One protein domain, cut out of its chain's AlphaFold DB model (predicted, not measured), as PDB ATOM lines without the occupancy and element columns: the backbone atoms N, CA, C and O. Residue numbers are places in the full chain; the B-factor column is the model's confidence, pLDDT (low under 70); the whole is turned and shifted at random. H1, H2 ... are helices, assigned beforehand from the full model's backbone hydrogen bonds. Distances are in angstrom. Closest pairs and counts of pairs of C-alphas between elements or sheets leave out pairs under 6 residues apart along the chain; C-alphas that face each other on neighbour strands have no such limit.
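What this domain is: This is residues 135 to 220 of the 220 residues of an uncharacterized protein of Chitinophagaceae bacterium BSSC1 (UniProt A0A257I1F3). Four short helices, H2, H1, H3 and H6, stand side by side in a curved row, and H4 and H7 slant along one side of it, meeting each other at their ends. H5 folds back from the far end of H4, making a corner with it, while H3 lies nearest the middle of the whole. The printed part has 86 residues with seven named helices, H1 to H7 in order, and no named strand, and its class is all helix. It is compact, with a radius of gyration of the C-alphas of 11.7 A, and spans 32 by 23 by 21 A.

Where its parts are: Find C-alpha 136 at (34.286, -52.742, -29.377); from there H1 runs through residues 136 to 142, 9.8 A. Next come H2, residues 146 to 156, the longest at 15.1 A, and H3, residues 163 to 170, 10.6 A, which begins at C-alpha 163 at (36.927, -43.261, -33.450). H4 is residues 173 to 181, 12.0 A; H5 is residues 183 to 189, 9.9 A; H6 is residues 197 to 205, 12.2 A. Last, follow H7 through residues 209 to 218, 14.8 A, to C-alpha 218 at (33.882, -27.518, -40.079).

How they stand to each other: Begin at H1 and H2, a helical hairpin: they touch at Ala 140 and Phe 149, whose C-alphas are the closest at 5.3 A, with a shallow tilt of 25 degrees, opposite ways. H1 also touches H3, closest at the C-alphas of Glu 142 and Asn 170, 5.6 A, the same way at a shallow tilt of 33 degrees, only just short of steep. H3 touches H6, closest at the C-alphas of Ala 165 and Ala 199, 4.0 A, the same way at 36 degrees, only just steep. H2 touches H4, closest at the C-alphas of Leu 146 and Val 175, 5.4 A, at a steep tilt of 57 degrees. H4 and H5 touch only at the corner, closest at the C-alphas of Leu 180 and Lys 186, 4.9 A. H4 and H7 only just touch, with 3 pairs of C-alphas within 8 A, and only at their ends; the closest C-alphas, of Lys 173 and Cys 210, are 5.7 A apart. H2 and H6 are apart. In H1 to H6 every O i to N i+4 pair is within hydrogen-bond range; in H7 5 of 6 are.

The domain as a whole: Look for the two C-alphas farthest apart at Lys 155 and Lys 220, 34.2 A. The printed part has no cut, and no link is long. Mean pLDDT of the printed part is 90.8; residues 157, 219 and 220 are under 70.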
ATOM      1  N   ASP A 135      39.131 -52.133 -29.481       84.75
ATOM      2  CA  ASP A 135      37.967 -51.596 -28.785       84.75
ATOM      3  C   ASP A 135      36.637 -51.976 -29.500       84.75
ATOM      4  O   ASP A 135      36.580 -51.996 -30.740       84.75
ATOM      5  N   PRO A 136      35.555 -52.321 -28.775       86.31
ATOM      6  CA  PRO A 136      34.286 -52.742 -29.377       86.31
ATOM      7  C   PRO A 136      33.577 -51.667 -30.176       86.31
ATOM      8  O   PRO A 136      32.957 -51.984 -31.196       86.31
ATOM      9  N   LEU A 137      33.662 -50.407 -29.746       90.88
ATOM     10  CA  LEU A 137      33.104 -49.292 -30.501       90.88
ATOM     11  C   LEU A 137      33.814 -49.171 -31.845       90.88
ATOM     12  O   LEU A 137      33.148 -48.992 -32.865       90.88
ATOM     13  N   ILE A 138      35.137 -49.360 -31.869       91.44
ATOM     14  CA  ILE A 138      35.905 -49.417 -33.121       91.44
ATOM     15  C   ILE A 138      35.453 -50.591 -33.989       91.44
ATOM     16  O   ILE A 138      35.222 -50.408 -35.182       91.44
ATOM     17  N   THR A 139      35.231 -51.766 -33.400       90.12
ATOM     18  CA  THR A 139      34.720 -52.928 -34.146       90.12
ATOM     19  C   THR A 139      33.364 -52.623 -34.790       90.12
ATOM     20  O   THR A 139      33.165 -52.917 -35.965       90.12
ATOM     21  N   ALA A 140      32.431 -51.997 -34.065       92.94
ATOM     22  CA  ALA A 140      31.122 -51.627 -34.610       92.94
ATOM     23  C   ALA A 140      31.205 -50.565 -35.720       92.94
ATOM     24  O   ALA A 140      30.413 -50.606 -36.662       92.94
ATOM     25  N   VAL A 141      32.172 -49.646 -35.632       94.38
ATOM     26  CA  VAL A 141      32.461 -48.647 -36.671       94.38
ATOM     27  C   VAL A 141      32.988 -49.314 -37.933       94.38
ATOM     28  O   VAL A 141      32.469 -49.044 -39.011       94.38
ATOM     29  N   GLU A 142      33.968 -50.212 -37.825       91.31
ATOM     30  CA  GLU A 142      34.574 -50.894 -38.980       91.31
ATOM     31  C   GLU A 142      33.547 -51.614 -39.859       91.31
ATOM     32  O   GLU A 142      33.703 -51.670 -41.077       91.31
ATOM     33  N   VAL A 143      32.476 -52.127 -39.251       90.94
ATOM     34  CA  VAL A 143      31.400 -52.840 -39.955       90.94
ATOM     35  C   VAL A 143      30.126 -52.006 -40.156       90.94
ATOM     36  O   VAL A 143      29.121 -52.544 -40.621       90.94
ATOM     37  N   ASP A 144      30.167 -50.717 -39.803       94.44
ATOM     38  CA  ASP A 144      29.075 -49.730 -39.862       94.44
ATOM     39  C   ASP A 144      27.739 -50.238 -39.276       94.44
ATOM     40  O   ASP A 144      26.671 -50.119 -39.879       94.44
ATOM     41  N   LYS A 145      27.794 -50.858 -38.088       94.44
ATOM     42  CA  LYS A 145      26.622 -51.433 -37.400       94.44
ATOM     43  C   LYS A 145      26.099 -50.505 -36.315       94.44
ATOM     44  O   LYS A 145      26.523 -50.568 -35.158       94.44
ATOM     45  N   LEU A 146      25.158 -49.644 -36.700       95.00
ATOM     46  CA  LEU A 146      24.616 -48.581 -35.858       95.00
ATOM     47  C   LEU A 146      23.959 -49.096 -34.568       95.00
ATOM     48  O   LEU A 146      24.202 -48.525 -33.505       95.00
ATOM     49  N   ILE A 147      23.146 -50.156 -34.624       95.88
ATOM     50  CA  ILE A 147      22.427 -50.642 -33.435       95.88
ATOM     51  C   ILE A 147      23.430 -51.185 -32.412       95.88
ATOM     52  O   ILE A 147      23.331 -50.884 -31.218       95.88
ATOM     53  N   SER A 148      24.430 -51.936 -32.881       94.38
ATOM     54  CA  SER A 148      25.540 -52.402 -32.044       94.38
ATOM     55  C   SER A 148      26.316 -51.224 -31.458       94.38
ATOM     56  O   SER A 148      26.516 -51.179 -30.249       94.38
ATOM     57  N   PHE A 149      26.690 -50.236 -32.277       95.25
ATOM     58  CA  PHE A 149      27.412 -49.044 -31.821       95.25
ATOM     59  C   PHE A 149      26.652 -48.294 -30.715       95.25
ATOM     60  O   PHE A 149      27.210 -48.022 -29.655       95.25
ATOM     61  N   GLN A 150      25.358 -48.026 -30.911       95.25
ATOM     62  CA  GLN A 150      24.504 -47.371 -29.914       95.25
ATOM     63  C   GLN A 150      24.418 -48.164 -28.609       95.25
ATOM     64  O   GLN A 150      24.432 -47.582 -27.523       95.25
ATOM     65  N   PHE A 151      24.301 -49.491 -28.709       94.69
ATOM     66  CA  PHE A 151      24.280 -50.364 -27.544       94.69
ATOM     67  C   PHE A 151      25.596 -50.269 -26.759       94.69
ATOM     68  O   PHE A 151      25.559 -50.050 -25.549       94.69
ATOM     69  N   LEU A 152      26.734 -50.389 -27.445       92.12
ATOM     70  CA  LEU A 152      28.070 -50.360 -26.845       92.12
ATOM     71  C   LEU A 152      28.372 -48.995 -26.218       92.12
ATOM     72  O   LEU A 152      28.826 -48.930 -25.079       92.12
ATOM     73  N   LEU A 153      28.007 -47.901 -26.890       92.81
ATOM     74  CA  LEU A 153      28.256 -46.540 -26.408       92.81
ATOM     75  C   LEU A 153      27.551 -46.273 -25.071       92.81
ATOM     76  O   LEU A 153      28.112 -45.648 -24.172       92.81
ATOM     77  N   ARG A 154      26.338 -46.815 -24.903       91.69
ATOM     78  CA  ARG A 154      25.589 -46.748 -23.637       91.69
ATOM     79  C   ARG A 154      26.233 -47.553 -22.505       91.69
ATOM     80  O   ARG A 154      25.897 -47.304 -21.351       91.69
ATOM     81  N   LYS A 155      27.078 -48.542 -22.817       86.94
ATOM     82  CA  LYS A 155      27.751 -49.404 -21.831       86.94
ATOM     83  C   LYS A 155      29.162 -48.931 -21.489       86.94
ATOM     84  O   LYS A 155      29.557 -49.050 -20.336       86.94
ATOM     85  N   GLU A 156      29.910 -48.426 -22.466       75.25
ATOM     86  CA  GLU A 156      31.334 -48.086 -22.317       75.25
ATOM     87  C   GLU A 156      31.578 -46.623 -21.932       75.25
ATOM     88  O   GLU A 156      32.680 -46.270 -21.522       75.25
ATOM     89  N   HIS A 157      30.539 -45.783 -21.984       67.81
ATOM     90  CA  HIS A 157      30.502 -44.393 -21.506       67.81
ATOM     91  C   HIS A 157      31.508 -43.409 -22.137       67.81
ATOM     92  O   HIS A 157      31.345 -42.209 -21.937       67.81
ATOM     93  N   THR A 158      32.511 -43.864 -22.893       82.88
ATOM     94  CA  THR A 158      33.544 -43.010 -23.498       82.88
ATOM     95  C   THR A 158      33.843 -43.451 -24.924       82.88
ATOM     96  O   THR A 158      34.098 -44.626 -25.169       82.88
ATOM     97  N   MET A 159      33.850 -42.507 -25.868       89.56
ATOM     98  CA  MET A 159      34.282 -42.774 -27.242       89.56
ATOM     99  C   MET A 159      35.818 -42.873 -27.337       89.56
ATOM    100  O   MET A 159      36.510 -42.009 -26.786       89.56
ATOM    101  N   PRO A 160      36.374 -43.867 -28.060       90.44
ATOM    102  CA  PRO A 160      37.821 -44.018 -28.219       90.44
ATOM    103  C   PRO A 160      38.408 -42.899 -29.088       90.44
ATOM    104  O   PRO A 160      37.807 -42.501 -30.083       90.44
ATOM    105  N   GLU A 161      39.608 -42.408 -28.771       90.38
ATOM    106  CA  GLU A 161      40.238 -41.274 -29.485       90.38
ATOM    107  C   GLU A 161      40.383 -41.512 -30.999       90.38
ATOM    108  O   GLU A 161      40.254 -40.597 -31.814       90.38
ATOM    109  N   GLU A 162      40.600 -42.766 -31.396       91.25
ATOM    110  CA  GLU A 162      40.743 -43.168 -32.796       91.25
ATOM    111  C   GLU A 162      39.404 -43.302 -33.543       91.25
ATOM    112  O   GLU A 162      39.402 -43.611 -34.738       91.25
ATOM    113  N   LEU A 163      38.263 -43.067 -32.883       93.94
ATOM    114  CA  LEU A 163      36.927 -43.261 -33.450       93.94
ATOM    115  C   LEU A 163      36.750 -42.519 -34.776       93.94
ATOM    116  O   LEU A 163      36.363 -43.116 -35.778       93.94
ATOM    117  N   LEU A 164      37.080 -41.225 -34.802       95.00
ATOM    118  CA  LEU A 164      36.885 -40.384 -35.984       95.00
ATOM    119  C   LEU A 164      37.734 -40.856 -37.174       95.00
ATOM    120  O   LEU A 164      37.268 -40.876 -38.313       95.00
ATOM    121  N   ALA A 165      38.971 -41.285 -36.911       95.00
ATOM    122  CA  ALA A 165      39.846 -41.824 -37.945       95.00
ATOM    123  C   ALA A 165      39.296 -43.136 -38.521       95.00
ATOM    124  O   ALA A 165      39.325 -43.314 -39.741       95.00
ATOM    125  N   ASN A 166      38.753 -44.008 -37.666       95.19
ATOM    126  CA  ASN A 166      38.129 -45.264 -38.075       95.19
ATOM    127  C   ASN A 166      36.835 -45.040 -38.864       95.19
ATOM    128  O   ASN A 166      36.642 -45.703 -39.882       95.19
ATOM    129  N   ILE A 167      36.003 -44.071 -38.471       96.44
ATOM    130  CA  ILE A 167      34.811 -43.670 -39.235       96.44
ATOM    131  C   ILE A 167      35.212 -43.234 -40.648       96.44
ATOM    132  O   ILE A 167      34.639 -43.695 -41.634       96.44
ATOM    133  N   PHE A 168      36.225 -42.370 -40.771       95.69
ATOM    134  CA  PHE A 168      36.689 -41.925 -42.084       95.69
ATOM    135  C   PHE A 168      37.312 -43.052 -42.894       95.69
ATOM    136  O   PHE A 168      37.059 -43.138 -44.090       95.69
ATOM    137  N   HIS A 169      38.129 -43.901 -42.272       94.81
ATOM    138  CA  HIS A 169      38.821 -44.981 -42.965       94.81
ATOM    139  C   HIS A 169      37.847 -46.014 -43.542       94.81
ATOM    140  O   HIS A 169      37.993 -46.396 -44.700       94.81
ATOM    141  N   ASN A 170      36.838 -46.408 -42.762       94.00
ATOM    142  CA  ASN A 170      35.867 -47.434 -43.143       94.00
ATOM    143  C   ASN A 170      34.622 -46.865 -43.842       94.00
ATOM    144  O   ASN A 170      33.769 -47.625 -44.288       94.00
ATOM    145  N   ASN A 171      34.526 -45.536 -43.970       96.25
ATOM    146  CA  ASN A 171      33.350 -44.839 -44.492       96.25
ATOM    147  C   ASN A 171      32.054 -45.251 -43.762       96.25
ATOM    148  O   ASN A 171      31.030 -45.509 -44.396       96.25
ATOM    149  N   SER A 172      32.121 -45.307 -42.428       96.50
ATOM    150  CA  SER A 172      31.043 -45.736 -41.528       96.50
ATOM    151  C   SER A 172      29.949 -44.674 -41.411       96.50
ATOM    152  O   SER A 172      29.873 -43.912 -40.438       96.50
ATOM    153  N   LYS A 173      29.146 -44.564 -42.467       96.44
ATOM    154  CA  LYS A 173      28.179 -43.487 -42.657       96.44
ATOM    155  C   LYS A 173      27.098 -43.506 -41.590       96.44
ATOM    156  O   LYS A 173      26.824 -42.455 -41.015       96.44
ATOM    157  N   LEU A 174      26.494 -44.664 -41.324       96.06
ATOM    158  CA  LEU A 174      25.366 -44.759 -40.394       96.06
ATOM    159  C   LEU A 174      25.788 -44.333 -38.989       96.06
ATOM    160  O   LEU A 174      25.069 -43.599 -38.306       96.06
ATOM    161  N   VAL A 175      26.985 -44.754 -38.574       96.75
ATOM    162  CA  VAL A 175      27.566 -44.351 -37.290       96.75
ATOM    163  C   VAL A 175      27.848 -42.848 -37.256       96.75
ATOM    164  O   VAL A 175      27.488 -42.185 -36.280       96.75
ATOM    165  N   LEU A 176      28.443 -42.281 -38.311       96.50
ATOM    166  CA  LEU A 176      28.723 -40.846 -38.359       96.50
ATOM    167  C   LEU A 176      27.438 -40.009 -38.342       96.50
ATOM    168  O   LEU A 176      27.356 -39.052 -37.578       96.50
ATOM    169  N   GLU A 177      26.434 -40.362 -39.144       96.44
ATOM    170  CA  GLU A 177      25.132 -39.682 -39.163       96.44
ATOM    171  C   GLU A 177      24.496 -39.666 -37.777       96.44
ATOM    172  O   GLU A 177      24.040 -38.621 -37.317       96.44
ATOM    173  N   PHE A 178      24.512 -40.803 -37.082       96.25
ATOM    174  CA  PHE A 178      24.016 -40.886 -35.716       96.25
ATOM    175  C   PHE A 178      24.751 -39.930 -34.770       96.25
ATOM    176  O   PHE A 178      24.097 -39.155 -34.072       96.25
ATOM    177  N   ILE A 179      26.089 -39.934 -34.779       95.25
ATOM    178  CA  ILE A 179      26.883 -39.046 -33.918       95.25
ATOM    179  C   ILE A 179      26.605 -37.575 -34.243       95.25
ATOM    180  O   ILE A 179      26.457 -36.760 -33.339       95.25
ATOM    181  N   LEU A 180      26.515 -37.220 -35.527       94.06
ATOM    182  CA  LEU A 180      26.302 -35.838 -35.962       94.06
ATOM    183  C   LEU A 180      24.882 -35.320 -35.691       94.06
ATOM    184  O   LEU A 180      24.700 -34.104 -35.583       94.06
ATOM    185  N   ASN A 181      23.898 -36.214 -35.590       94.56
ATOM    186  CA  ASN A 181      22.511 -35.877 -35.267       94.56
ATOM    187  C   ASN A 181      22.263 -35.736 -33.756       94.56
ATOM    188  O   ASN A 181      21.278 -35.112 -33.362       94.56
ATOM    189  N   ASP A 182      23.146 -36.268 -32.909       94.50
ATOM    190  CA  ASP A 182      23.103 -36.070 -31.461       94.50
ATOM    191  C   ASP A 182      23.996 -34.886 -31.052       94.50
ATOM    192  O   ASP A 182      25.203 -34.877 -31.286       94.50
ATOM    193  N   ALA A 183      23.414 -33.857 -30.431       91.19
ATOM    194  CA  ALA A 183      24.141 -32.630 -30.100       91.19
ATOM    195  C   ALA A 183      25.300 -32.848 -29.109       91.19
ATOM    196  O   ALA A 183      26.325 -32.168 -29.216       91.19
ATOM    197  N   LEU A 184      25.152 -33.781 -28.161       91.31
ATOM    198  CA  LEU A 184      26.181 -34.071 -27.162       91.31
ATOM    199  C   LEU A 184      27.326 -34.855 -27.799       91.31
ATOM    200  O   LEU A 184      28.480 -34.445 -27.675       91.31
ATOM    201  N   LEU A 185      27.006 -35.915 -28.546       92.44
ATOM    202  CA  LEU A 185      28.021 -36.730 -29.217       92.44
ATOM    203  C   LEU A 185      28.753 -35.942 -30.301       92.44
ATOM    204  O   LEU A 185      29.969 -36.056 -30.431       92.44
ATOM    205  N   LYS A 186      28.045 -35.090 -31.048       92.56
ATOM    206  CA  LYS A 186      28.660 -34.172 -32.008       92.56
ATOM    207  C   LYS A 186      29.646 -33.228 -31.329       92.56
ATOM    208  O   LYS A 186      30.753 -33.054 -31.827       92.56
ATOM    209  N   SER A 187      29.244 -32.602 -30.220       90.81
ATOM    210  CA  SER A 187      30.121 -31.710 -29.453       90.81
ATOM    211  C   SER A 187      31.370 -32.449 -28.969       90.81
ATOM    212  O   SER A 187      32.483 -31.943 -29.104       90.81
ATOM    213  N   GLU A 188      31.199 -33.681 -28.483       90.06
ATOM    214  CA  GLU A 188      32.297 -34.548 -28.065       90.06
ATOM    215  C   GLU A 188      33.238 -34.888 -29.232       90.06
ATOM    216  O   GLU A 188      34.442 -34.668 -29.117       90.06
ATOM    217  N   LEU A 189      32.707 -35.344 -30.373       89.31
ATOM    218  CA  LEU A 189      33.479 -35.733 -31.562       89.31
ATOM    219  C   LEU A 189      34.299 -34.572 -32.157       89.31
ATOM    220  O   LEU A 189      35.320 -34.798 -32.806       89.31
ATOM    221  N   LEU A 190      33.857 -33.325 -31.969       87.88
ATOM    222  CA  LEU A 190      34.554 -32.127 -32.453       87.88
ATOM    223  C   LEU A 190      35.726 -31.692 -31.556       87.88
ATOM    224  O   LEU A 190      36.476 -30.800 -31.953       87.88
ATOM    225  N   GLN A 191      35.913 -32.305 -30.385       88.31
ATOM    226  CA  GLN A 191      37.043 -32.004 -29.503       88.31
ATOM    227  C   GLN A 191      38.389 -32.406 -30.123       88.31
ATOM    228  O   GLN A 191      38.499 -33.398 -30.847       88.31
ATOM    229  N   ASP A 192      39.451 -31.689 -29.742       82.94
ATOM    230  CA  ASP A 192      40.808 -31.884 -30.270       82.94
ATOM    231  C   ASP A 192      41.349 -33.308 -30.098       82.94
ATOM    232  O   ASP A 192      42.115 -33.774 -30.943       82.94
ATOM    233  N   ARG A 193      40.920 -34.032 -29.054       83.69
ATOM    234  CA  ARG A 193      41.350 -35.420 -28.814       83.69
ATOM    235  C   ARG A 193      40.998 -36.373 -29.962       83.69
ATOM    236  O   ARG A 193      41.742 -37.311 -30.215       83.69
ATOM    237  N   PHE A 194      39.927 -36.101 -30.709       81.88
ATOM    238  CA  PHE A 194      39.548 -36.899 -31.882       81.88
ATOM    239  C   PHE A 194      40.215 -36.409 -33.178       81.88
ATOM    240  O   PHE A 194      40.234 -37.122 -34.182       81.88
ATOM    241  N   GLN A 195      40.836 -35.222 -33.165       85.06
ATOM    242  CA  GLN A 195      41.569 -34.622 -34.289       85.06
ATOM    243  C   GLN A 195      43.007 -35.146 -34.383       85.06
ATOM    244  O   GLN A 195      43.973 -34.392 -34.584       85.06
ATOM    245  N   THR A 196      43.155 -36.461 -34.236       90.31
ATOM    246  CA  THR A 196      44.447 -37.144 -34.262       90.31
ATOM    247  C   THR A 196      45.162 -36.922 -35.595       90.31
ATOM    248  O   THR A 196      44.558 -36.609 -36.628       90.31
ATOM    249  N   SER A 197      46.484 -37.127 -35.612       91.56
ATOM    250  CA  SER A 197      47.253 -37.058 -36.865       91.56
ATOM    251  C   SER A 197      46.699 -38.017 -37.926       91.56
ATOM    252  O   SER A 197      46.754 -37.720 -39.119       91.56
ATOM    253  N   TRP A 198      46.134 -39.150 -37.502       94.62
ATOM    254  CA  TRP A 198      45.517 -40.118 -38.392       94.62
ATOM    255  C   TRP A 198      44.177 -39.629 -38.942       94.62
ATOM    256  O   TRP A 198      44.015 -39.631 -40.162       94.62
ATOM    257  N   ALA A 199      43.282 -39.112 -38.093       92.69
ATOM    258  CA  ALA A 199      42.014 -38.529 -38.535       92.69
ATOM    259  C   ALA A 199      42.241 -37.402 -39.556       92.69
ATOM    260  O   ALA A 199      41.626 -37.396 -40.622       92.69
ATOM    261  N   LYS A 200      43.214 -36.516 -39.297       92.31
ATOM    262  CA  LYS A 200      43.621 -35.446 -40.227       92.31
ATOM    263  C   LYS A 200      44.114 -35.993 -41.569       92.31
ATOM    264  O   LYS A 200      43.717 -35.492 -42.619       92.31
ATOM    265  N   ARG A 201      44.951 -37.039 -41.562       92.62
ATOM    266  CA  ARG A 201      45.403 -37.699 -42.803       92.62
ATOM    267  C   ARG A 201      44.237 -38.307 -43.577       92.62
ATOM    268  O   ARG A 201      44.201 -38.136 -44.791       92.62
ATOM    269  N   CYS A 202      43.311 -38.985 -42.900       92.50
ATOM    270  CA  CYS A 202      42.105 -39.526 -43.526       92.50
ATOM    271  C   CYS A 202      41.265 -38.405 -44.151       92.50
ATOM    272  O   CYS A 202      40.908 -38.504 -45.316       92.50
ATOM    273  N   LEU A 203      41.040 -37.303 -43.431       91.62
ATOM    274  CA  LEU A 203      40.269 -36.159 -43.919       91.62
ATOM    275  C   LEU A 203      40.883 -35.505 -45.170       91.62
ATOM    276  O   LEU A 203      40.154 -35.068 -46.059       91.62
ATOM    277  N   ILE A 204      42.215 -35.428 -45.253       91.50
ATOM    278  CA  ILE A 204      42.925 -34.857 -46.410       91.50
ATOM    279  C   ILE A 204      42.936 -35.829 -47.595       91.50
ATOM    280  O   ILE A 204      42.723 -35.407 -48.728       91.50
ATOM    281  N   LYS A 205      43.232 -37.112 -47.348       93.38
ATOM    282  CA  LYS A 205      43.525 -38.093 -48.406       93.38
ATOM    283  C   LYS A 205      42.306 -38.846 -48.921       93.38
ATOM    284  O   LYS A 205      42.349 -39.326 -50.049       93.38
ATOM    285  N   LEU A 206      41.275 -39.016 -48.100       91.56
ATOM    286  CA  LEU A 206      40.069 -39.741 -48.480       91.56
ATOM    287  C   LEU A 206      39.019 -38.744 -48.979       91.56
ATOM    288  O   LEU A 206      38.789 -37.701 -48.366       91.56
ATOM    289  N   ASP A 207      38.387 -39.091 -50.097       92.38
ATOM    290  CA  ASP A 207      37.208 -38.405 -50.631       92.38
ATOM    291  C   ASP A 207      36.018 -39.368 -50.635       92.38
ATOM    292  O   ASP A 207      35.536 -39.842 -51.665       92.38
ATOM    293  N   ASN A 208      35.584 -39.715 -49.427       93.50
ATOM    294  CA  ASN A 208      34.407 -40.541 -49.199       93.50
ATOM    295  C   ASN A 208      33.293 -39.741 -48.521       93.50
ATOM    296  O   ASN A 208      33.477 -38.595 -48.102       93.50
ATOM    297  N   GLU A 209      32.116 -40.348 -48.428       93.50
ATOM    298  CA  GLU A 209      30.920 -39.693 -47.912       93.50
ATOM    299  C   GLU A 209      31.119 -39.157 -46.494       93.50
ATOM    300  O   GLU A 209      30.844 -37.982 -46.249       93.50
ATOM    301  N   CYS A 210      31.722 -39.952 -45.607       95.69
ATOM    302  CA  CYS A 210      31.996 -39.534 -44.235       95.69
ATOM    303  C   CYS A 210      32.904 -38.297 -44.162       95.69
ATOM    304  O   CYS A 210      32.605 -37.340 -43.447       95.69
ATOM    305  N   THR A 211      33.998 -38.272 -44.931       94.56
ATOM    306  CA  THR A 211      34.891 -37.100 -44.965       94.56
ATOM    307  C   THR A 211      34.215 -35.859 -45.551       94.56
ATOM    308  O   THR A 211      34.453 -34.758 -45.054       94.56
ATOM    309  N   ARG A 212      33.350 -36.002 -46.565       94.62
ATOM    310  CA  ARG A 212      32.590 -34.882 -47.146       94.62
ATOM    311  C   ARG A 212      31.559 -34.323 -46.168       94.62
ATOM    312  O   ARG A 212      31.500 -33.107 -45.989       94.62
ATOM    313  N   MET A 213      30.808 -35.201 -45.503       93.50
ATOM    314  CA  MET A 213      29.863 -34.833 -44.445       93.50
ATOM    315  C   MET A 213      30.555 -34.094 -43.301       93.50
ATOM    316  O   MET A 213      30.041 -33.104 -42.799       93.50
ATOM    317  N   TYR A 214      31.738 -34.552 -42.895       92.50
ATOM    318  CA  TYR A 214      32.477 -33.893 -41.828       92.50
ATOM    319  C   TYR A 214      33.032 -32.528 -42.259       92.50
ATOM    320  O   TYR A 214      32.923 -31.555 -41.515       92.50
ATOM    321  N   LYS A 215      33.580 -32.415 -43.480       91.25
ATOM    322  CA  LYS A 215      34.094 -31.146 -44.032       91.25
ATOM    323  C   LYS A 215      33.023 -30.057 -44.089       91.25
ATOM    324  O   LYS A 215      33.317 -28.922 -43.724       91.25
ATOM    325  N   SER A 216      31.794 -30.387 -44.490       88.50
ATOM    326  CA  SER A 216      30.699 -29.407 -44.560       88.50
ATOM    327  C   SER A 216      30.282 -28.850 -43.193       88.50
ATOM    328  O   SER A 216      29.629 -27.812 -43.127       88.50
ATOM    329  N   LEU A 217      30.669 -29.511 -42.096       86.25
ATOM    330  CA  LEU A 217      30.407 -29.042 -40.738       86.25
ATOM    331  C   LEU A 217      31.471 -28.079 -40.211       86.25
ATOM    332  O   LEU A 217      31.134 -27.192 -39.429       86.25
ATOM    333  N   ILE A 218      32.735 -28.282 -40.596       81.75
ATOM    334  CA  ILE A 218      33.882 -27.518 -40.079       81.75
ATOM    335  C   ILE A 218      34.285 -26.345 -40.978       81.75
ATOM    336  O   ILE A 218      34.897 -25.399 -40.495       81.75
ATOM    337  N   VAL A 219      33.948 -26.388 -42.271       64.06
ATOM    338  CA  VAL A 219      34.141 -25.262 -43.189       64.06
ATOM    339  C   VAL A 219      32.893 -24.382 -43.110       64.06
ATOM    340  O   VAL A 219      31.911 -24.618 -43.814       64.06
ATOM    341  N   LYS A 220      32.921 -23.399 -42.209       47.97
ATOM    342  CA  LYS A 220      32.003 -22.256 -42.178       47.97
ATOM    343  C   LYS A 220      32.786 -20.966 -42.339       47.97
ATOM    344  O   LYS A 220      33.857 -20.865 -41.701       47.97
TER     345      LYS A 220